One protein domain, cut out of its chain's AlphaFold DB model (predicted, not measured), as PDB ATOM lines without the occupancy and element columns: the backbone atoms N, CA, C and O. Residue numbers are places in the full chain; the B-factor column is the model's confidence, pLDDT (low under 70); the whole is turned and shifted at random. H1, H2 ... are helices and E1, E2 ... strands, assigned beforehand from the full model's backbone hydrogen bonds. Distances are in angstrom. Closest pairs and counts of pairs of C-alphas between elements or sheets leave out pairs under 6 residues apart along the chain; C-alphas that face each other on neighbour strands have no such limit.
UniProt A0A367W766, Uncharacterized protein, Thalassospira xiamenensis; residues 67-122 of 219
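What this domain is: This is residues 67 to 122 of the 219 residues of an uncharacterized protein of Thalassospira xiamenensis (UniProt A0A367W766). With little regular structure, the model is a small two-stranded hairpin, E1 and E2, amid long loops, with the short helix H1 directly after E2; residues 107 to 112 stick out. The 56 printed residues include E1, E2 and H1 in that order, a mixed class with 14 residues in named elements; the sheet, E1 - E2, is antiparallel. It is only just compact, close to loose, with a radius of gyration of the C-alphas of 12.0 A and spans of 33 by 24 by 17 A.

How they stand to each other: E1, residues 67 to 70, and E2, residues 96 to 101, form an antiparallel hairpin at 171 degrees. N 67 and O 100, 2.8 A apart, are within hydrogen-bond range. H1, residues 102 to 105, is only just apart from E1, closest C-alphas 8.0 A. H1 is too short for an O i to N i+4 pair; its one O i to N i+3 pair is within range.

Where its parts are: E1 spans 10.1 A from C-alpha 67 at (-16.628, -9.092, 211.836). E2 spans 14.2 A. H1 spans 5.0 A, ending at C-alpha 105 (-24.923, -2.486, 211.613).

The domain as a whole: The C-alphas of Lys 89 and Pro 109, the farthest apart, are 34.9 A apart. The printed part has no cut. E1 to E2 is a long link of 25 residues. Residues 71 to 80 and 92 to 95 have pLDDT under 70.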
ATOM      1  N   CYS A  67     -17.633  -9.139 210.791       92.62
ATOM      2  CA  CYS A  67     -16.628  -9.092 211.836       92.62
ATOM      3  C   CYS A  67     -16.920 -10.196 212.852       92.62
ATOM      4  O   CYS A  67     -18.075 -10.570 213.054       92.62
ATOM      5  N   ALA A  68     -15.874 -10.692 213.505       88.38
ATOM      6  CA  ALA A  68     -16.001 -11.575 214.648       88.38
ATOM      7  C   ALA A  68     -15.032 -11.163 215.748       88.38
ATOM      8  O   ALA A  68     -13.936 -10.669 215.474       88.38
ATOM      9  N   SER A  69     -15.462 -11.409 216.979       84.31
ATOM     10  CA  SER A  69     -14.623 -11.336 218.167       84.31
ATOM     11  C   SER A  69     -14.150 -12.732 218.540       84.31
ATOM     12  O   SER A  69     -14.895 -13.706 218.405       84.31
ATOM     13  N   TYR A  70     -12.913 -12.822 219.009       79.00
ATOM     14  CA  TYR A  70     -12.309 -14.062 219.477       79.00
ATOM     15  C   TYR A  70     -12.049 -13.945 220.975       79.00
ATOM     16  O   TYR A  70     -11.496 -12.940 221.434       79.00
ATOM     17  N   SER A  71     -12.457 -14.963 221.734       69.56
ATOM     18  CA  SER A  71     -12.148 -15.038 223.159       69.56
ATOM     19  C   SER A  71     -10.641 -15.203 223.343       69.56
ATOM     20  O   SER A  71     -10.064 -16.125 222.770       69.56
ATOM     21  N   ASP A  72     -10.015 -14.349 224.149       64.06
ATOM     22  CA  ASP A  72      -8.638 -14.550 224.596       64.06
ATOM     23  C   ASP A  72      -8.655 -15.349 225.914       64.06
ATOM     24  O   ASP A  72      -9.115 -14.825 226.931       64.06
ATOM     25  N   PRO A  73      -8.190 -16.612 225.930       57.88
ATOM     26  CA  PRO A  73      -8.134 -17.406 227.155       57.88
ATOM     27  C   PRO A  73      -7.049 -16.934 228.141       57.88
ATOM     28  O   PRO A  73      -7.028 -17.404 229.274       57.88
ATOM     29  N   THR A  74      -6.142 -16.037 227.734       59.31
ATOM     30  CA  THR A  74      -4.999 -15.578 228.545       59.31
ATOM     31  C   THR A  74      -5.225 -14.234 229.235       59.31
ATOM     32  O   THR A  74      -4.660 -14.001 230.301       59.31
ATOM     33  N   ASN A  75      -6.082 -13.375 228.681       53.78
ATOM     34  CA  ASN A  75      -6.387 -12.059 229.234       53.78
ATOM     35  C   ASN A  75      -7.860 -11.991 229.621       53.78
ATOM     36  O   ASN A  75      -8.720 -11.747 228.776       53.78
ATOM     37  N   GLY A  76      -8.141 -12.196 230.910       47.97
ATOM     38  CA  GLY A  76      -9.480 -12.066 231.480       47.97
ATOM     39  C   GLY A  76     -10.221 -10.835 230.944       47.97
ATOM     40  O   GLY A  76      -9.879  -9.699 231.253       47.97
ATOM     41  N   HIS A  77     -11.233 -11.094 230.117       48.34
ATOM     42  CA  HIS A  77     -12.380 -10.243 229.796       48.34
ATOM     43  C   HIS A  77     -12.190  -8.807 229.259       48.34
ATOM     44  O   HIS A  77     -13.210  -8.147 229.069       48.34
ATOM     45  N   HIS A  78     -10.987  -8.303 228.943       47.66
ATOM     46  CA  HIS A  78     -10.842  -6.850 228.703       47.66
ATOM     47  C   HIS A  78     -10.531  -6.332 227.292       47.66
ATOM     48  O   HIS A  78     -10.621  -5.122 227.097       47.66
ATOM     49  N   ALA A  79     -10.331  -7.170 226.275       52.78
ATOM     50  CA  ALA A  79     -10.536  -6.727 224.889       52.78
ATOM     51  C   ALA A  79     -10.744  -7.931 223.959       52.78
ATOM     52  O   ALA A  79      -9.812  -8.716 223.785       52.78
ATOM     53  N   PRO A  80     -11.927  -8.111 223.343       60.59
ATOM     54  CA  PRO A  80     -12.066  -9.102 222.285       60.59
ATOM     55  C   PRO A  80     -11.072  -8.791 221.160       60.59
ATOM     56  O   PRO A  80     -11.095  -7.693 220.600       60.59
ATOM     57  N   ARG A  81     -10.207  -9.755 220.819       70.38
ATOM     58  CA  ARG A  81      -9.351  -9.643 219.630       70.38
ATOM     59  C   ARG A  81     -10.251  -9.686 218.401       70.38
ATOM     60  O   ARG A  81     -11.165 -10.514 218.331       70.38
ATOM     61  N   ASP A  82     -10.012  -8.797 217.441       77.88
ATOM     62  CA  ASP A  82     -10.745  -8.814 216.180       77.88
ATOM     63  C   ASP A  82     -10.110  -9.799 215.179       77.88
ATOM     64  O   ASP A  82      -9.087 -10.453 215.435       77.88
ATOM     65  N   TYR A  83     -10.740  -9.941 214.012       82.31
ATOM     66  CA  TYR A  83     -10.232 -10.804 212.949       82.31
ATOM     67  C   TYR A  83      -8.801 -10.457 212.528       82.31
ATOM     68  O   TYR A  83      -8.043 -11.362 212.202       82.31
ATOM     69  N   TYR A  84      -8.397  -9.193 212.484       83.81
ATOM     70  CA  TYR A  84      -7.076  -8.798 211.999       83.81
ATOM     71  C   TYR A  84      -5.980  -8.981 213.044       83.81
ATOM     72  O   TYR A  84      -4.861  -9.318 212.660       83.81
ATOM     73  N   ASP A  85      -6.306  -8.839 214.324       80.94
ATOM     74  CA  ASP A  85      -5.345  -9.008 215.415       80.94
ATOM     75  C   ASP A  85      -5.130 -10.486 215.798       80.94
ATOM     76  O   ASP A  85      -4.122 -10.837 216.408       80.94
ATOM     77  N   THR A  86      -6.030 -11.383 215.382       76.75
ATOM     78  CA  THR A  86      -5.920 -12.826 215.657       76.75
ATOM     79  C   THR A  86      -5.185 -13.557 214.521       76.75
ATOM     80  O   THR A  86      -5.632 -13.485 213.371       76.75
ATOM     81  N   PRO A  87      -4.102 -14.321 214.758       81.00
ATOM     82  CA  PRO A  87      -3.454 -15.135 213.724       81.00
ATOM     83  C   PRO A  87      -4.376 -16.219 213.150       81.00
ATOM     84  O   PRO A  87      -5.184 -16.813 213.861       81.00
ATOM     85  N   ARG A  88      -4.229 -16.567 211.861       76.62
ATOM     86  CA  ARG A  88      -5.110 -17.552 211.185       76.62
ATOM     87  C   ARG A  88      -5.218 -18.894 211.925       76.62
ATOM     88  O   ARG A  88      -6.296 -19.476 211.936       76.62
ATOM     89  N   LYS A  89      -4.124 -19.384 212.523       76.00
ATOM     90  CA  LYS A  89      -4.109 -20.647 213.285       76.00
ATOM     91  C   LYS A  89      -4.964 -20.573 214.554       76.00
ATOM     92  O   LYS A  89      -5.603 -21.561 214.895       76.00
ATOM     93  N   GLU A  90      -4.995 -19.416 215.210       75.38
ATOM     94  CA  GLU A  90      -5.801 -19.164 216.412       75.38
ATOM     95  C   GLU A  90      -7.275 -18.966 216.053       75.38
ATOM     96  O   GLU A  90      -8.132 -19.561 216.686       75.38
ATOM     97  N   ARG A  91      -7.597 -18.305 214.929       74.94
ATOM     98  CA  ARG A  91      -8.993 -18.155 214.446       74.94
ATOM     99  C   ARG A  91      -9.734 -19.473 214.196       74.94
ATOM    100  O   ARG A  91     -10.958 -19.459 214.039       74.94
ATOM    101  N   LEU A  92      -8.984 -20.561 214.019       67.75
ATOM    102  CA  LEU A  92      -9.494 -21.916 213.796       67.75
ATOM    103  C   LEU A  92      -9.636 -22.715 215.099       67.75
ATOM    104  O   LEU A  92     -10.269 -23.764 215.079       67.75
ATOM    105  N   ARG A  93      -9.012 -22.259 216.190       66.56
ATOM    106  CA  ARG A  93      -8.988 -22.930 217.497       66.56
ATOM    107  C   ARG A  93      -9.844 -22.206 218.530       66.56
ATOM    108  O   ARG A  93     -10.507 -22.867 219.319       66.56
ATOM    109  N   ASP A  94      -9.820 -20.879 218.506       66.88
ATOM    110  CA  ASP A  94     -10.501 -20.039 219.481       66.88
ATOM    111  C   ASP A  94     -12.005 -20.006 219.212       66.88
ATOM    112  O   ASP A  94     -12.462 -19.935 218.063       66.88
ATOM    113  N   TYR A  95     -12.777 -20.010 220.299       66.94
ATOM    114  CA  TYR A  95     -14.215 -19.819 220.233       66.94
ATOM    115  C   TYR A  95     -14.515 -18.364 219.862       66.94
ATOM    116  O   TYR A  95     -14.013 -17.412 220.469       66.94
ATOM    117  N   ARG A  96     -15.329 -18.180 218.824       74.44
ATOM    118  CA  ARG A  96     -15.795 -16.850 218.433       74.44
ATOM    119  C   ARG A  96     -16.897 -16.428 219.393       74.44
ATOM    120  O   ARG A  96     -17.889 -17.132 219.539       74.44
ATOM    121  N   SER A  97     -16.719 -15.280 220.031       71.38
ATOM    122  CA  SER A  97     -17.612 -14.770 221.077       71.38
ATOM    123  C   SER A  97     -18.762 -13.909 220.548       71.38
ATOM    124  O   SER A  97     -19.695 -13.613 221.288       71.38
ATOM    125  N   GLY A  98     -18.716 -13.494 219.282       84.38
ATOM    126  CA  GLY A  98     -19.745 -12.654 218.675       84.38
ATOM    127  C   GLY A  98     -19.475 -12.382 217.202       84.38
ATOM    128  O   GLY A  98     -18.318 -12.397 216.772       84.38
ATOM    129  N   TYR A  99     -20.552 -12.119 216.461       88.38
ATOM    130  CA  TYR A  99     -20.551 -11.864 215.025       88.38
ATOM    131  C   TYR A  99     -21.337 -10.601 214.715       88.38
ATOM    132  O   TYR A  99     -22.406 -10.369 215.279       88.38
ATOM    133  N   TRP A 100     -20.819  -9.817 213.781       94.06
ATOM    134  CA  TRP A 100     -21.477  -8.621 213.277       94.06
ATOM    135  C   TRP A 100     -21.425  -8.621 211.759       94.06
ATOM    136  O   TRP A 100     -20.412  -8.997 211.166       94.06
ATOM    137  N   TYR A 101     -22.501  -8.155 211.139       95.62
ATOM    138  CA  TYR A 101     -22.635  -8.069 209.692       95.62
ATOM    139  C   TYR A 101     -22.884  -6.618 209.317       95.62
ATOM    140  O   TYR A 101     -23.777  -5.965 209.861       95.62
ATOM    141  N   ARG A 102     -22.088  -6.096 208.385       96.44
ATOM    142  CA  ARG A 102     -22.134  -4.674 208.034       96.44
ATOM    143  C   ARG A 102     -23.512  -4.257 207.523       96.44
ATOM    144  O   ARG A 102     -23.944  -3.137 207.791       96.44
ATOM    145  N   ALA A 103     -24.208  -5.166 206.837       95.75
ATOM    146  CA  ALA A 103     -25.562  -4.943 206.344       95.75
ATOM    147  C   ALA A 103     -26.539  -4.528 207.454       95.75
ATOM    148  O   ALA A 103     -27.338  -3.615 207.231       95.75
ATOM    149  N   ASP A 104     -26.420  -5.138 208.636       95.50
ATOM    150  CA  ASP A 104     -27.287  -4.887 209.789       95.50
ATOM    151  C   ASP A 104     -26.814  -3.676 210.592       95.50
ATOM    152  O   ASP A 104     -27.610  -2.832 211.001       95.50
ATOM    153  N   GLU A 105     -25.501  -3.570 210.817       95.75
ATOM    154  CA  GLU A 105     -24.923  -2.486 211.613       95.75
ATOM    155  C   GLU A 105     -25.195  -1.111 210.990       95.75
ATOM    156  O   GLU A 105     -25.472  -0.148 211.707       95.75
ATOM    157  N   GLU A 106     -25.201  -1.008 209.658       93.94
ATOM    158  CA  GLU A 106     -25.538   0.226 208.937       93.94
ATOM    159  C   GLU A 106     -26.996   0.682 209.119       93.94
ATOM    160  O   GLU A 106     -27.279   1.863 208.919       93.94
ATOM    161  N   LEU A 107     -27.903  -0.203 209.543       93.38
ATOM    162  CA  LEU A 107     -29.297   0.144 209.853       93.38
ATOM    163  C   LEU A 107     -29.482   0.609 211.302       93.38
ATOM    164  O   LEU A 107     -30.486   1.240 211.632       93.38
ATOM    165  N   LYS A 108     -28.520   0.321 212.183       94.69
ATOM    166  CA  LYS A 108     -28.573   0.760 213.578       94.69
ATOM    167  C   LYS A 108     -28.239   2.251 213.694       94.69
ATOM    168  O   LYS A 108     -27.414   2.756 212.920       94.69
ATOM    169  N   PRO A 109     -28.814   2.955 214.692       94.94
ATOM    170  CA  PRO A 109     -28.383   4.308 215.022       94.94
ATOM    171  C   PRO A 109     -26.903   4.295 215.411       94.94
ATOM    172  O   PRO A 109     -26.429   3.335 216.018       94.94
ATOM    173  N   VAL A 110     -26.188   5.379 215.098       92.31
ATOM    174  CA  VAL A 110     -24.729   5.484 215.295       92.31
ATOM    175  C   VAL A 110     -24.306   5.113 216.721       92.31
ATOM    176  O   VAL A 110     -23.310   4.425 216.898       92.31
ATOM    177  N   SER A 111     -25.102   5.476 217.731       92.75
ATOM    178  CA  SER A 111     -24.826   5.177 219.145       92.75
ATOM    179  C   SER A 111     -24.909   3.694 219.531       92.75
ATOM    180  O   SER A 111     -24.399   3.320 220.582       92.75
ATOM    181  N   LYS A 112     -25.560   2.850 218.720       92.62
ATOM    182  CA  LYS A 112     -25.725   1.401 218.962       92.62
ATOM    183  C   LYS A 112     -25.037   0.536 217.906       92.62
ATOM    184  O   LYS A 112     -25.138  -0.689 217.958       92.62
ATOM    185  N   ARG A 113     -24.407   1.166 216.917       92.62
ATOM    186  CA  ARG A 113     -23.732   0.498 215.810       92.62
ATOM    187  C   ARG A 113     -22.418  -0.092 216.299       92.62
ATOM    188  O   ARG A 113     -21.587   0.626 216.851       92.62
ATOM    189  N   TYR A 114     -22.198  -1.372 216.033       90.44
ATOM    190  CA  TYR A 114     -20.867  -1.942 216.157       90.44
ATOM    191  C   TYR A 114     -19.966  -1.385 215.051       90.44
ATOM    192  O   TYR A 114     -20.284  -1.469 213.861       90.44
ATOM    193  N   VAL A 115     -18.830  -0.823 215.455       88.00
ATOM    194  CA  VAL A 115     -17.777  -0.368 214.548       88.00
ATOM    195  C   VAL A 115     -16.544  -1.223 214.826       88.00
ATOM    196  O   VAL A 115     -16.059  -1.216 215.959       88.00
ATOM    197  N   PRO A 116     -16.039  -1.982 213.837       87.44
ATOM    198  CA  PRO A 116     -14.852  -2.798 214.045       87.44
ATOM    199  C   PRO A 116     -13.637  -1.909 214.373       87.44
ATOM    200  O   PRO A 116     -13.496  -0.857 213.746       87.44
ATOM    201  N   PRO A 117     -12.730  -2.331 215.277       82.44
ATOM    202  CA  PRO A 117     -11.572  -1.528 215.689       82.44
ATOM    203  C   PRO A 117     -10.669  -1.093 214.529       82.44
ATOM    204  O   PRO A 117     -10.158   0.024 214.522       82.44
ATOM    205  N   ARG A 118     -10.478  -1.972 213.535       85.56
ATOM    206  CA  ARG A 118      -9.709  -1.674 212.317       85.56
ATOM    207  C   ARG A 118     -10.596  -1.405 211.108       85.56
ATOM    208  O   ARG A 118     -10.589  -0.309 210.558       85.56
ATOM    209  N   ARG A 119     -11.280  -2.442 210.618       90.38
ATOM    210  CA  ARG A 119     -12.161  -2.392 209.441       90.38
ATOM    211  C   ARG A 119     -13.034  -3.638 209.363       90.38
ATOM    212  O   ARG A 119     -12.759  -4.641 210.019       90.38
ATOM    213  N   TRP A 120     -14.049  -3.586 208.514       94.38
ATOM    214  CA  TRP A 120     -14.848  -4.753 208.152       94.38
ATOM    215  C   TRP A 120     -14.005  -5.809 207.438       94.38
ATOM    216  O   TRP A 120     -13.144  -5.481 206.619       94.38
ATOM    217  N   VAL A 121     -14.259  -7.081 207.742       93.25
ATOM    218  CA  VAL A 121     -13.616  -8.209 207.068       93.25
ATOM    219  C   VAL A 121     -14.281  -8.404 205.704       93.25
ATOM    220  O   VAL A 121     -15.499  -8.593 205.648       93.25
ATOM    221  N   PRO A 122     -13.510  -8.402 204.599       93.88
ATOM    222  CA  PRO A 122     -14.058  -8.625 203.271       93.88
ATOM    223  C   PRO A 122     -14.813  -9.961 203.151       93.88
ATOM    224  O   PRO A 122     -14.356 -10.967 203.713       93.88
TER     225      PRO A 122